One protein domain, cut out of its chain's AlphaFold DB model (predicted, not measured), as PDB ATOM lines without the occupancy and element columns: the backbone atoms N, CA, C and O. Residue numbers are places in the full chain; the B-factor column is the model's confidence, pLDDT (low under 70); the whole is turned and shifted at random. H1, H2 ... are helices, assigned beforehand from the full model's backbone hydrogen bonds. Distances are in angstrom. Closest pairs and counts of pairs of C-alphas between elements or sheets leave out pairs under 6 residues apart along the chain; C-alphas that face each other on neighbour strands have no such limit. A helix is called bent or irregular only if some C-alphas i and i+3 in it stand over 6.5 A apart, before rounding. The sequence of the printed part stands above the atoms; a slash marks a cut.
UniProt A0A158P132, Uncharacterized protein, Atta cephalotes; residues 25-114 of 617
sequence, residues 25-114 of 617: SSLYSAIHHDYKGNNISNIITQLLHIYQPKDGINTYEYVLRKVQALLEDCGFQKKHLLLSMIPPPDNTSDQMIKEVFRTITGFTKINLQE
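What this domain is: This is residues 25 to 114 of the 617 residues of an uncharacterized protein of Atta cephalotes (UniProt A0A158P132). The longest helix, H3, is the kinked core piece; H2, H4 and H5 pack round it, and H1 lies beyond H2 and H4. The 90 printed residues hold five named helices, H1 to H5 in chain order, no named strand: all helix, compact, radius of gyration of the C-alphas 12.4 A, spans 37 by 25 by 25 A.

How they stand to each other: Start at the hub, H3, residues 53 to 70, with a kink of 72 degrees near residue 60. H5, residues 94 to 105, touches it the same way at a shallow tilt of 22 degrees; the closest C-alphas, Arg 65 and Ile 104, are 6.4 A apart. H2, residues 39 to 50, touches residues 63 to 70 of H3 alone, a hairpin, closest C-alphas Ile 44 and Val 67, 6.4 A. H4, residues 76 to 84, touches residues 64 to 68 of H3 alone, also a hairpin, closest C-alphas Leu 64 and Leu 83, 7.0 A. H1, residues 25 to 34, only just touches H4, with 3 pairs of C-alphas within 8 A, the closest Leu 27 and Leu 82, 7.1 A. Every O i to N i+4 pair is within hydrogen-bond range in H2, H4 and H5, against 5 of 6 in H1 and 11 of 14 in H3.

Where its parts are: Find C-alpha 25 at (-34.327, 38.914, -28.046), where H1 begins, 14.4 A long; H5 ends at C-alpha 105, (-55.351, 36.770, -36.405). H3 measures 20.4 A, H2 16.5 A, H5 16.0 A, H4 12.2 A; H3 is irregular, C-alphas 54 and 57 being 9.0 A apart.

The domain as a whole: The printed part has no cut and no long link. In this model, pLDDT is under 70 at residues 25 to 50, 53 and 111 to 114.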
ATOM      1  N   SER A  25     -34.842  37.597 -28.467       54.84
ATOM      2  CA  SER A  25     -34.327  38.914 -28.046       54.84
ATOM      3  C   SER A  25     -34.928  40.072 -28.854       54.84
ATOM      4  O   SER A  25     -35.215  41.139 -28.307       54.84
ATOM      5  N   SER A  26     -35.195  39.849 -30.144       56.88
ATOM      6  CA  SER A  26     -35.840  40.826 -31.033       56.88
ATOM      7  C   SER A  26     -37.281  41.152 -30.604       56.88
ATOM      8  O   SER A  26     -37.629  42.318 -30.404       56.88
ATOM      9  N   LEU A  27     -38.097  40.119 -30.382       60.31
ATOM     10  CA  LEU A  27     -39.477  40.216 -29.900       60.31
ATOM     11  C   LEU A  27     -39.537  40.755 -28.462       60.31
ATOM     12  O   LEU A  27     -40.333  41.644 -28.167       60.31
ATOM     13  N   TYR A  28     -38.643  40.282 -27.594       56.56
ATOM     14  CA  TYR A  28     -38.485  40.765 -26.224       56.56
ATOM     15  C   TYR A  28     -38.211  42.271 -26.206       56.56
ATOM     16  O   TYR A  28     -38.936  43.017 -25.553       56.56
ATOM     17  N   SER A  29     -37.238  42.740 -26.995       59.56
ATOM     18  CA  SER A  29     -36.881  44.162 -27.100       59.56
ATOM     19  C   SER A  29     -38.030  45.020 -27.641       59.56
ATOM     20  O   SER A  29     -38.292  46.099 -27.104       59.56
ATOM     21  N   ALA A  30     -38.750  44.537 -28.660       58.53
ATOM     22  CA  ALA A  30     -39.899  45.237 -29.236       58.53
ATOM     23  C   ALA A  30     -41.050  45.404 -28.227       58.53
ATOM     24  O   ALA A  30     -41.605  46.496 -28.095       58.53
ATOM     25  N   ILE A  31     -41.375  44.353 -27.467       60.44
ATOM     26  CA  ILE A  31     -42.423  44.406 -26.439       60.44
ATOM     27  C   ILE A  31     -41.982  45.299 -25.265       60.44
ATOM     28  O   ILE A  31     -42.746  46.164 -24.831       60.44
ATOM     29  N   HIS A  32     -40.738  45.164 -24.788       55.72
ATOM     30  CA  HIS A  32     -40.234  45.928 -23.639       55.72
ATOM     31  C   HIS A  32     -40.137  47.441 -23.885       55.72
ATOM     32  O   HIS A  32     -40.207  48.215 -22.927       55.72
ATOM     33  N   HIS A  33     -39.939  47.867 -25.135       53.69
ATOM     34  CA  HIS A  33     -39.800  49.279 -25.503       53.69
ATOM     35  C   HIS A  33     -41.148  50.006 -25.661       53.69
ATOM     36  O   HIS A  33     -41.225  51.219 -25.441       53.69
ATOM     37  N   ASP A  34     -42.213  49.278 -26.006       52.44
ATOM     38  CA  ASP A  34     -43.553  49.844 -26.214       52.44
ATOM     39  C   ASP A  34     -44.511  49.617 -25.033       52.44
ATOM     40  O   ASP A  34     -45.422  50.420 -24.845       52.44
ATOM     41  N   TYR A  35     -44.270  48.607 -24.188       54.56
ATOM     42  CA  TYR A  35     -45.106  48.268 -23.023       54.56
ATOM     43  C   TYR A  35     -44.368  48.394 -21.683       54.56
ATOM     44  O   TYR A  35     -44.669  47.680 -20.725       54.56
ATOM     45  N   LYS A  36     -43.400  49.316 -21.597       42.28
ATOM     46  CA  LYS A  36     -42.580  49.562 -20.401       42.28
ATOM     47  C   LYS A  36     -43.427  50.065 -19.217       42.28
ATOM     48  O   LYS A  36     -43.576  51.266 -19.023       42.28
ATOM     49  N   GLY A  37     -43.960  49.128 -18.433       46.41
ATOM     50  CA  GLY A  37     -44.842  49.376 -17.285       46.41
ATOM     51  C   GLY A  37     -46.128  48.540 -17.278       46.41
ATOM     52  O   GLY A  37     -46.743  48.404 -16.226       46.41
ATOM     53  N   ASN A  38     -46.514  47.925 -18.403       53.91
ATOM     54  CA  ASN A  38     -47.724  47.101 -18.479       53.91
ATOM     55  C   ASN A  38     -47.408  45.613 -18.281       53.91
ATOM     56  O   ASN A  38     -46.552  45.048 -18.966       53.91
ATOM     57  N   ASN A  39     -48.208  44.945 -17.440       58.72
ATOM     58  CA  ASN A  39     -48.148  43.494 -17.196       58.72
ATOM     59  C   ASN A  39     -48.219  42.652 -18.486       58.72
ATOM     60  O   ASN A  39     -47.697  41.542 -18.521       58.72
ATOM     61  N   ILE A  40     -48.797  43.206 -19.559       60.91
ATOM     62  CA  ILE A  40     -48.834  42.638 -20.915       60.91
ATOM     63  C   ILE A  40     -47.437  42.200 -21.387       60.91
ATOM     64  O   ILE A  40     -47.309  41.107 -21.931       60.91
ATOM     65  N   SER A  41     -46.381  42.985 -21.124       64.31
ATOM     66  CA  SER A  41     -45.008  42.619 -21.511       64.31
ATOM     67  C   SER A  41     -44.552  41.327 -20.835       64.31
ATOM     68  O   SER A  41     -44.083  40.397 -21.493       64.31
ATOM     69  N   ASN A  42     -44.742  41.236 -19.518       64.56
ATOM     70  CA  ASN A  42     -44.335  40.070 -18.739       64.56
ATOM     71  C   ASN A  42     -45.195  38.841 -19.062       64.56
ATOM     72  O   ASN A  42     -44.654  37.747 -19.174       64.56
ATOM     73  N   ILE A  43     -46.504  39.013 -19.272       61.78
ATOM     74  CA  ILE A  43     -47.426  37.914 -19.596       61.78
ATOM     75  C   ILE A  43     -47.159  37.370 -21.006       61.78
ATOM     76  O   ILE A  43     -47.124  36.154 -21.187       61.78
ATOM     77  N   ILE A  44     -46.925  38.233 -22.004       69.38
ATOM     78  CA  ILE A  44     -46.560  37.785 -23.358       69.38
ATOM     79  C   ILE A  44     -45.184  37.109 -23.335       69.38
ATOM     80  O   ILE A  44     -45.049  36.027 -23.898       69.38
ATOM     81  N   THR A  45     -44.193  37.667 -22.628       68.19
ATOM     82  CA  THR A  45     -42.894  37.000 -22.427       68.19
ATOM     83  C   THR A  45     -43.070  35.621 -21.788       68.19
ATOM     84  O   THR A  45     -42.541  34.651 -22.314       68.19
ATOM     85  N   GLN A  46     -43.843  35.491 -20.705       66.56
ATOM     86  CA  GLN A  46     -44.089  34.203 -20.043       66.56
ATOM     87  C   GLN A  46     -44.781  33.197 -20.977       66.56
ATOM     88  O   GLN A  46     -44.346  32.053 -21.056       66.56
ATOM     89  N   LEU A  47     -45.800  33.616 -21.736       68.38
ATOM     90  CA  LEU A  47     -46.472  32.762 -22.725       68.38
ATOM     91  C   LEU A  47     -45.527  32.297 -23.844       68.38
ATOM     92  O   LEU A  47     -45.566  31.131 -24.227       68.38
ATOM     93  N   LEU A  48     -44.663  33.182 -24.345       69.12
ATOM     94  CA  LEU A  48     -43.666  32.851 -25.367       69.12
ATOM     95  C   LEU A  48     -42.526  31.985 -24.824       69.12
ATOM     96  O   LEU A  48     -41.965  31.200 -25.575       69.12
ATOM     97  N   HIS A  49     -42.201  32.103 -23.536       68.62
ATOM     98  CA  HIS A  49     -41.168  31.302 -22.879       68.62
ATOM     99  C   HIS A  49     -41.670  29.903 -22.468       68.62
ATOM    100  O   HIS A  49     -40.862  29.003 -22.231       68.62
ATOM    101  N   ILE A  50     -42.994  29.720 -22.384       67.94
ATOM    102  CA  ILE A  50     -43.662  28.416 -22.249       67.94
ATOM    103  C   ILE A  50     -43.790  27.726 -23.617       67.94
ATOM    104  O   ILE A  50     -43.677  26.508 -23.686       67.94
ATOM    105  N   TYR A  51     -44.005  28.488 -24.694       77.44
ATOM    106  CA  TYR A  51     -44.105  27.955 -26.054       77.44
ATOM    107  C   TYR A  51     -42.756  27.461 -26.584       77.44
ATOM    108  O   TYR A  51     -41.827  28.248 -26.774       77.44
ATOM    109  N   GLN A  52     -42.673  26.177 -26.927       72.44
ATOM    110  CA  GLN A  52     -41.590  25.651 -27.748       72.44
ATOM    111  C   GLN A  52     -42.097  25.422 -29.181       72.44
ATOM    112  O   GLN A  52     -43.169  24.851 -29.373       72.44
ATOM    113  N   PRO A  53     -41.319  25.776 -30.223       68.38
ATOM    114  CA  PRO A  53     -41.658  25.455 -31.617       68.38
ATOM    115  C   PRO A  53     -41.955  23.963 -31.855       68.38
ATOM    116  O   PRO A  53     -42.747  23.611 -32.727       68.38
ATOM    117  N   LYS A  54     -41.387  23.083 -31.024       70.06
ATOM    118  CA  LYS A  54     -41.603  21.629 -31.035       70.06
ATOM    119  C   LYS A  54     -43.012  21.194 -30.608       70.06
ATOM    120  O   LYS A  54     -43.391  20.061 -30.891       70.06
ATOM    121  N   ASP A  55     -43.794  22.072 -29.979       72.50
ATOM    122  CA  ASP A  55     -45.126  21.759 -29.435       72.50
ATOM    123  C   ASP A  55     -46.233  21.706 -30.511       72.50
ATOM    124  O   ASP A  55     -47.405  21.463 -30.204       72.50
ATOM    125  N   GLY A  56     -45.878  21.942 -31.777       79.19
ATOM    126  CA  GLY A  56     -46.748  21.762 -32.935       79.19
ATOM    127  C   GLY A  56     -47.849  22.816 -33.109       79.19
ATOM    128  O   GLY A  56     -47.981  23.795 -32.368       79.19
ATOM    129  N   ILE A  57     -48.667  22.606 -34.144       82.88
ATOM    130  CA  ILE A  57     -49.615  23.609 -34.652       82.88
ATOM    131  C   ILE A  57     -50.724  23.997 -33.662       82.88
ATOM    132  O   ILE A  57     -51.109  25.162 -33.616       82.88
ATOM    133  N   ASN A  58     -51.190  23.068 -32.824       83.19
ATOM    134  CA  ASN A  58     -52.256  23.327 -31.847       83.19
ATOM    135  C   ASN A  58     -51.788  24.284 -30.738       83.19
ATOM    136  O   ASN A  58     -52.531  25.163 -30.298       83.19
ATOM    137  N   THR A  59     -50.535  24.143 -30.302       82.75
ATOM    138  CA  THR A  59     -49.938  24.999 -29.270       82.75
ATOM    139  C   THR A  59     -49.651  26.390 -29.834       82.75
ATOM    140  O   THR A  59     -49.960  27.393 -29.189       82.75
ATOM    141  N   TYR A  60     -49.184  26.464 -31.086       85.88
ATOM    142  CA  TYR A  60     -49.075  27.720 -31.835       85.88
ATOM    143  C   TYR A  60     -50.435  28.431 -31.979       85.88
ATOM    144  O   TYR A  60     -50.521  29.641 -31.768       85.88
ATOM    145  N   GLU A  61     -51.515  27.687 -32.256       86.69
ATOM    146  CA  GLU A  61     -52.880  28.223 -32.325       86.69
ATOM    147  C   GLU A  61     -53.312  28.861 -30.993       86.69
ATOM    148  O   GLU A  61     -53.797  29.996 -30.951       86.69
ATOM    149  N   TYR A  62     -53.092  28.149 -29.885       85.25
ATOM    150  CA  TYR A  62     -53.418  28.617 -28.539       85.25
ATOM    151  C   TYR A  62     -52.635  29.881 -28.154       85.25
ATOM    152  O   TYR A  62     -53.227  30.849 -27.662       85.25
ATOM    153  N   VAL A  63     -51.325  29.906 -28.421       85.12
ATOM    154  CA  VAL A  63     -50.453  31.060 -28.149       85.12
ATOM    155  C   VAL A  63     -50.886  32.272 -28.971       85.12
ATOM    156  O   VAL A  63     -51.044  33.354 -28.406       85.12
ATOM    157  N   LEU A  64     -51.172  32.102 -30.267       87.06
ATOM    158  CA  LEU A  64     -51.678  33.183 -31.118       87.06
ATOM    159  C   LEU A  64     -52.992  33.764 -30.589       87.06
ATOM    160  O   LEU A  64     -53.090  34.982 -30.446       87.06
ATOM    161  N   ARG A  65     -53.974  32.922 -30.229       86.56
ATOM    162  CA  ARG A  65     -55.250  33.381 -29.647       86.56
ATOM    163  C   ARG A  65     -55.034  34.154 -28.340       86.56
ATOM    164  O   ARG A  65     -55.643  35.205 -28.141       86.56
ATOM    165  N   LYS A  66     -54.159  33.664 -27.451       83.31
ATOM    166  CA  LYS A  66     -53.851  34.322 -26.168       83.31
ATOM    167  C   LYS A  66     -53.147  35.664 -26.356       83.31
ATOM    168  O   LYS A  66     -53.578  36.650 -25.764       83.31
ATOM    169  N   VAL A  67     -52.118  35.730 -27.200       82.88
ATOM    170  CA  VAL A  67     -51.401  36.983 -27.477       82.88
ATOM    171  C   VAL A  67     -52.303  37.977 -28.218       82.88
ATOM    172  O   VAL A  67     -52.306  39.155 -27.888       82.88
ATOM    173  N   GLN A  68     -53.150  37.532 -29.149       83.88
ATOM    174  CA  GLN A  68     -54.102  38.405 -29.850       83.88
ATOM    175  C   GLN A  68     -55.144  39.047 -28.922       83.88
ATOM    176  O   GLN A  68     -55.526  40.194 -29.176       83.88
ATOM    177  N   ALA A  69     -55.587  38.334 -27.881       81.75
ATOM    178  CA  ALA A  69     -56.475  38.863 -26.844       81.75
ATOM    179  C   ALA A  69     -55.747  39.844 -25.907       81.75
ATOM    180  O   ALA A  69     -56.274  40.901 -25.589       81.75
ATOM    181  N   LEU A  70     -54.497  39.553 -25.525       77.94
ATOM    182  CA  LEU A  70     -53.663  40.480 -24.741       77.94
ATOM    183  C   LEU A  70     -53.272  41.749 -25.515       77.94
ATOM    184  O   LEU A  70     -52.933  42.760 -24.908       77.94
ATOM    185  N   LEU A  71     -53.314  41.691 -26.848       77.94
ATOM    186  CA  LEU A  71     -53.075  42.813 -27.753       77.94
ATOM    187  C   LEU A  71     -54.388  43.422 -28.286       77.94
ATOM    188  O   LEU A  71     -54.422  43.882 -29.429       77.94
ATOM    189  N   GLU A  72     -55.504  43.369 -27.547       77.94
ATOM    190  CA  GLU A  72     -56.786  43.955 -27.982       77.94
ATOM    191  C   GLU A  72     -56.696  45.478 -28.173       77.94
ATOM    192  O   GLU A  72     -56.979  45.954 -29.271       77.94
ATOM    193  N   ASP A  73     -56.147  46.199 -27.192       74.12
ATOM    194  CA  ASP A  73     -55.951  47.661 -27.223       74.12
ATOM    195  C   ASP A  73     -54.823  48.133 -28.171       74.12
ATOM    196  O   ASP A  73     -54.503  49.321 -28.260       74.12
ATOM    197  N   CYS A  74     -54.163  47.210 -28.873       72.12
ATOM    198  CA  CYS A  74     -52.996  47.507 -29.697       72.12
ATOM    199  C   CYS A  74     -53.388  47.903 -31.122       72.12
ATOM    200  O   CYS A  74     -54.047  47.145 -31.837       72.12
ATOM    201  N   GLY A  75     -52.871  49.044 -31.589       74.62
ATOM    202  CA  GLY A  75     -53.061  49.504 -32.966       74.62
ATOM    203  C   GLY A  75     -52.690  48.443 -34.014       74.62
ATOM    204  O   GLY A  75     -51.674  47.756 -33.893       74.62
ATOM    205  N   PHE A  76     -53.511  48.345 -35.066       78.25
ATOM    206  CA  PHE A  76     -53.497  47.290 -36.093       78.25
ATOM    207  C   PHE A  76     -52.094  46.911 -36.602       78.25
ATOM    208  O   PHE A  76     -51.739  45.734 -36.611       78.25
ATOM    209  N   GLN A  77     -51.272  47.902 -36.966       74.88
ATOM    210  CA  GLN A  77     -49.913  47.682 -37.478       74.88
ATOM    211  C   GLN A  77     -48.982  47.046 -36.430       74.88
ATOM    212  O   GLN A  77     -48.246  46.114 -36.743       74.88
ATOM    213  N   LYS A  78     -49.048  47.496 -35.168       71.81
ATOM    214  CA  LYS A  78     -48.243  46.937 -34.070       71.81
ATOM    215  C   LYS A  78     -48.698  45.525 -33.710       71.81
ATOM    216  O   LYS A  78     -47.865  44.646 -33.512       71.81
ATOM    217  N   LYS A  79     -50.013  45.289 -33.693       81.62
ATOM    218  CA  LYS A  79     -50.607  43.963 -33.469       81.62
ATOM    219  C   LYS A  79     -50.157  42.958 -34.535       81.62
ATOM    220  O   LYS A  79     -49.722  41.861 -34.194       81.62
ATOM    221  N   HIS A  80     -50.183  43.355 -35.809       81.88
ATOM    222  CA  HIS A  80     -49.693  42.547 -36.932       81.88
ATOM    223  C   HIS A  80     -48.201  42.204 -36.807       81.88
ATOM    224  O   HIS A  80     -47.813  41.051 -37.019       81.88
ATOM    225  N   LEU A  81     -47.382  43.188 -36.423       77.75
ATOM    226  CA  LEU A  81     -45.939  43.039 -36.233       77.75
ATOM    227  C   LEU A  81     -45.614  42.040 -35.110       77.75
ATOM    228  O   LEU A  81     -44.923  41.051 -35.348       77.75
ATOM    229  N   LEU A  82     -46.171  42.266 -33.916       79.38
ATOM    230  CA  LEU A  82     -45.924  41.453 -32.721       79.38
ATOM    231  C   LEU A  82     -46.399  40.006 -32.892       79.38
ATOM    232  O   LEU A  82     -45.697  39.082 -32.491       79.38
ATOM    233  N   LEU A  83     -47.553  39.787 -33.536       84.12
ATOM    234  CA  LEU A  83     -48.029  38.437 -33.847       84.12
ATOM    235  C   LEU A  83     -47.139  37.749 -34.895       84.12
ATOM    236  O   LEU A  83     -46.854  36.559 -34.767       84.12
ATOM    237  N   SER A  84     -46.652  38.478 -35.908       82.06
ATOM    238  CA  SER A  84     -45.777  37.902 -36.943       82.06
ATOM    239  C   SER A  84     -44.410  37.472 -36.405       82.06
ATOM    240  O   SER A  84     -43.838  36.515 -36.924       82.06
ATOM    241  N   MET A  85     -43.915  38.132 -35.352       79.94
ATOM    242  CA  MET A  85     -42.680  37.775 -34.642       79.94
ATOM    243  C   MET A  85     -42.772  36.458 -33.853       79.94
ATOM    244  O   MET A  85     -41.736  35.930 -33.454       79.94
ATOM    245  N   ILE A  86     -43.969  35.895 -33.640       82.56
ATOM    246  CA  ILE A  86     -44.116  34.603 -32.955       82.56
ATOM    247  C   ILE A  86     -43.591  33.484 -33.875       82.56
ATOM    248  O   ILE A  86     -44.095  33.322 -35.002       82.56
ATOM    249  N   PRO A  87     -42.592  32.696 -33.431       79.19
ATOM    250  CA  PRO A  87     -41.952  31.709 -34.285       79.19
ATOM    251  C   PRO A  87     -42.934  30.608 -34.701       79.19
ATOM    252  O   PRO A  87     -43.780  30.197 -33.902       79.19
ATOM    253  N   PRO A  88     -42.880  30.158 -35.969       82.06
ATOM    254  CA  PRO A  88     -43.709  29.049 -36.424       82.06
ATOM    255  C   PRO A  88     -43.349  27.752 -35.675       82.06
ATOM    256  O   PRO A  88     -42.235  27.645 -35.164       82.06
ATOM    257  N   PRO A  89     -44.270  26.780 -35.600       84.31
ATOM    258  CA  PRO A  89     -43.973  25.457 -35.071       84.31
ATOM    259  C   PRO A  89     -43.100  24.654 -36.043       84.31
ATOM    260  O   PRO A  89     -43.267  24.738 -37.263       84.31
ATOM    261  N   ASP A  90     -42.209  23.837 -35.489       76.50
ATOM    262  CA  ASP A  90     -41.341  22.929 -36.235       76.50
ATOM    263  C   ASP A  90     -42.171  21.848 -36.958       76.50
ATOM    264  O   ASP A  90     -43.305  21.535 -36.577       76.50
ATOM    265  N   ASN A  91     -41.600  21.252 -38.010       73.62
ATOM    266  CA  ASN A  91     -42.157  20.102 -38.745       73.62
ATOM    267  C   ASN A  91     -43.589  20.275 -39.303       73.62
ATOM    268  O   ASN A  91     -44.232  19.294 -39.678       73.62
ATOM    269  N   THR A  92     -44.092  21.508 -39.391       77.38
ATOM    270  CA  THR A  92     -45.428  21.826 -39.913       77.38
ATOM    271  C   THR A  92     -45.307  22.512 -41.276       77.38
ATOM    272  O   THR A  92     -44.362  23.259 -41.510       77.38
ATOM    273  N   SER A  93     -46.245  22.281 -42.204       82.50
ATOM    274  CA  SER A  93     -46.162  22.904 -43.532       82.50
ATOM    275  C   SER A  93     -46.434  24.413 -43.481       82.50
ATOM    276  O   SER A  93     -47.385  24.869 -42.841       82.50
ATOM    277  N   ASP A  94     -45.649  25.196 -44.228       80.19
ATOM    278  CA  ASP A  94     -45.809  26.654 -44.341       80.19
ATOM    279  C   ASP A  94     -47.229  27.081 -44.720       80.19
ATOM    280  O   ASP A  94     -47.706  28.132 -44.292       80.19
ATOM    281  N   GLN A  95     -47.909  26.279 -45.543       83.19
ATOM    282  CA  GLN A  95     -49.286  26.537 -45.950       83.19
ATOM    283  C   GLN A  95     -50.245  26.433 -44.757       83.19
ATOM    284  O   GLN A  95     -51.037  27.350 -44.548       83.19
ATOM    285  N   MET A  96     -50.117  25.384 -43.937       83.50
ATOM    286  CA  MET A  96     -50.923  25.203 -42.727       83.50
ATOM    287  C   MET A  96     -50.616  26.290 -41.686       83.50
ATOM    288  O   MET A  96     -51.534  26.851 -41.094       83.50
ATOM    289  N   ILE A  97     -49.343  26.667 -41.519       84.75
ATOM    290  CA  ILE A  97     -48.928  27.767 -40.635       84.75
ATOM    291  C   ILE A  97     -49.554  29.098 -41.084       84.75
ATOM    292  O   ILE A  97     -50.090  29.838 -40.257       84.75
ATOM    293  N   LYS A  98     -49.514  29.410 -42.388       86.19
ATOM    294  CA  LYS A  98     -50.112  30.631 -42.963       86.19
ATOM    295  C   LYS A  98     -51.635  30.641 -42.821       86.19
ATOM    296  O   LYS A  98     -52.200  31.685 -42.505       86.19
ATOM    297  N   GLU A  99     -52.287  29.501 -43.031       86.25
ATOM    298  CA  GLU A  99     -53.735  29.345 -42.884       86.25
ATOM    299  C   GLU A  99     -54.185  29.523 -41.431       86.25
ATOM    300  O   GLU A  99     -55.061  30.346 -41.163       86.25
ATOM    301  N   VAL A 100     -53.538  28.843 -40.483       86.94
ATOM    302  CA  VAL A 100     -53.816  28.963 -39.043       86.94
ATOM    303  C   VAL A 100     -53.569  30.393 -38.557       86.94
ATOM    304  O   VAL A 100     -54.448  30.992 -37.933       86.94
ATOM    305  N   PHE A 101     -52.434  31.001 -38.922       88.69
ATOM    306  CA  PHE A 101     -52.131  32.391 -38.571       88.69
ATOM    307  C   PHE A 101     -53.193  33.366 -39.099       88.69
ATOM    308  O   PHE A 101     -53.678  34.216 -38.348       88.69
ATOM    309  N   ARG A 102     -53.608  33.217 -40.363       88.00
ATOM    310  CA  ARG A 102     -54.645  34.055 -40.981       88.00
ATOM    311  C   ARG A 102     -56.029  33.829 -40.374       88.00
ATOM    312  O   ARG A 102     -56.779  34.789 -40.233       88.00
ATOM    313  N   THR A 103     -56.361  32.595 -40.005       88.69
ATOM    314  CA  THR A 103     -57.675  32.230 -39.450       88.69
ATOM    315  C   THR A 103     -57.876  32.794 -38.045       88.69
ATOM    316  O   THR A 103     -58.951  33.295 -37.735       88.69
ATOM    317  N   ILE A 104     -56.834  32.761 -37.209       85.75
ATOM    318  CA  ILE A 104     -56.867  33.319 -35.850       85.75
ATOM    319  C   ILE A 104     -56.793  34.848 -35.898       85.75
ATOM    320  O   ILE A 104     -57.650  35.551 -35.362       85.75
ATOM    321  N   THR A 105     -55.756  35.368 -36.558       83.88
ATOM    322  CA  THR A 105     -55.351  36.770 -36.405       83.88
ATOM    323  C   THR A 105     -55.969  37.714 -37.436       83.88
ATOM    324  O   THR A 105     -55.940  38.927 -37.244       83.88
ATOM    325  N   GLY A 106     -56.506  37.183 -38.540       83.06
ATOM    326  CA  GLY A 106     -56.959  37.951 -39.703       83.06
ATOM    327  C   GLY A 106     -55.833  38.448 -40.622       83.06
ATOM    328  O   GLY A 106     -56.113  38.911 -41.729       83.06
ATOM    329  N   PHE A 107     -54.565  38.338 -40.209       82.44
ATOM    330  CA  PHE A 107     -53.412  38.875 -40.934       82.44
ATOM    331  C   PHE A 107     -52.701  37.835 -41.814       82.44
ATOM    332  O   PHE A 107     -52.758  36.631 -41.576       82.44
ATOM    333  N   THR A 108     -51.933  38.303 -42.798       82.50
ATOM    334  CA  THR A 108     -50.926  37.482 -43.495       82.50
ATOM    335  C   THR A 108     -49.614  37.533 -42.709       82.50
ATOM    336  O   THR A 108     -49.142  38.630 -42.410       82.50
ATOM    337  N   LYS A 109     -49.004  36.388 -42.368       78.31
ATOM    338  CA  LYS A 109     -47.742  36.363 -41.603       78.31
ATOM    339  C   LYS A 109     -46.616  37.058 -42.378       78.31
ATOM    340  O   LYS A 109     -46.424  36.777 -43.559       78.31
ATOM    341  N   ILE A 110     -45.877  37.951 -41.715       75.81
ATOM    342  CA  ILE A 110     -44.701  38.612 -42.301       75.81
ATOM    343  C   ILE A 110     -43.510  37.644 -42.267       75.81
ATOM    344  O   ILE A 110     -43.146  37.147 -41.201       75.81
ATOM    345  N   ASN A 111     -42.862  37.419 -43.414       67.44
ATOM    346  CA  ASN A 111     -41.568  36.735 -43.478       67.44
ATOM    347  C   ASN A 111     -40.470  37.656 -42.914       67.44
ATOM    348  O   ASN A 111     -39.993  38.559 -43.601       67.44
ATOM    349  N   LEU A 112     -40.052  37.420 -41.667       58.22
ATOM    350  CA  LEU A 112     -38.971  38.180 -41.021       58.22
ATOM    351  C   LEU A 112     -37.588  37.944 -41.653       58.22
ATOM    352  O   LEU A 112     -36.730  38.817 -41.581       58.22
ATOM    353  N   GLN A 113     -37.377  36.791 -42.294       49.25
ATOM    354  CA  GLN A 113     -36.066  36.374 -42.802       49.25
ATOM    355  C   GLN A 113     -35.649  37.067 -44.115       49.25
ATOM    356  O   GLN A 113     -34.465  37.107 -44.432       49.25
ATOM    357  N   GLU A 114     -36.598  37.651 -44.855       43.56
ATOM    358  CA  GLU A 114     -36.350  38.316 -46.149       43.56
ATOM    359  C   GLU A 114     -36.338  39.855 -46.051       43.56
ATOM    360  O   GLU A 114     -35.934  40.530 -46.994       43.56
TER     361      GLU A 114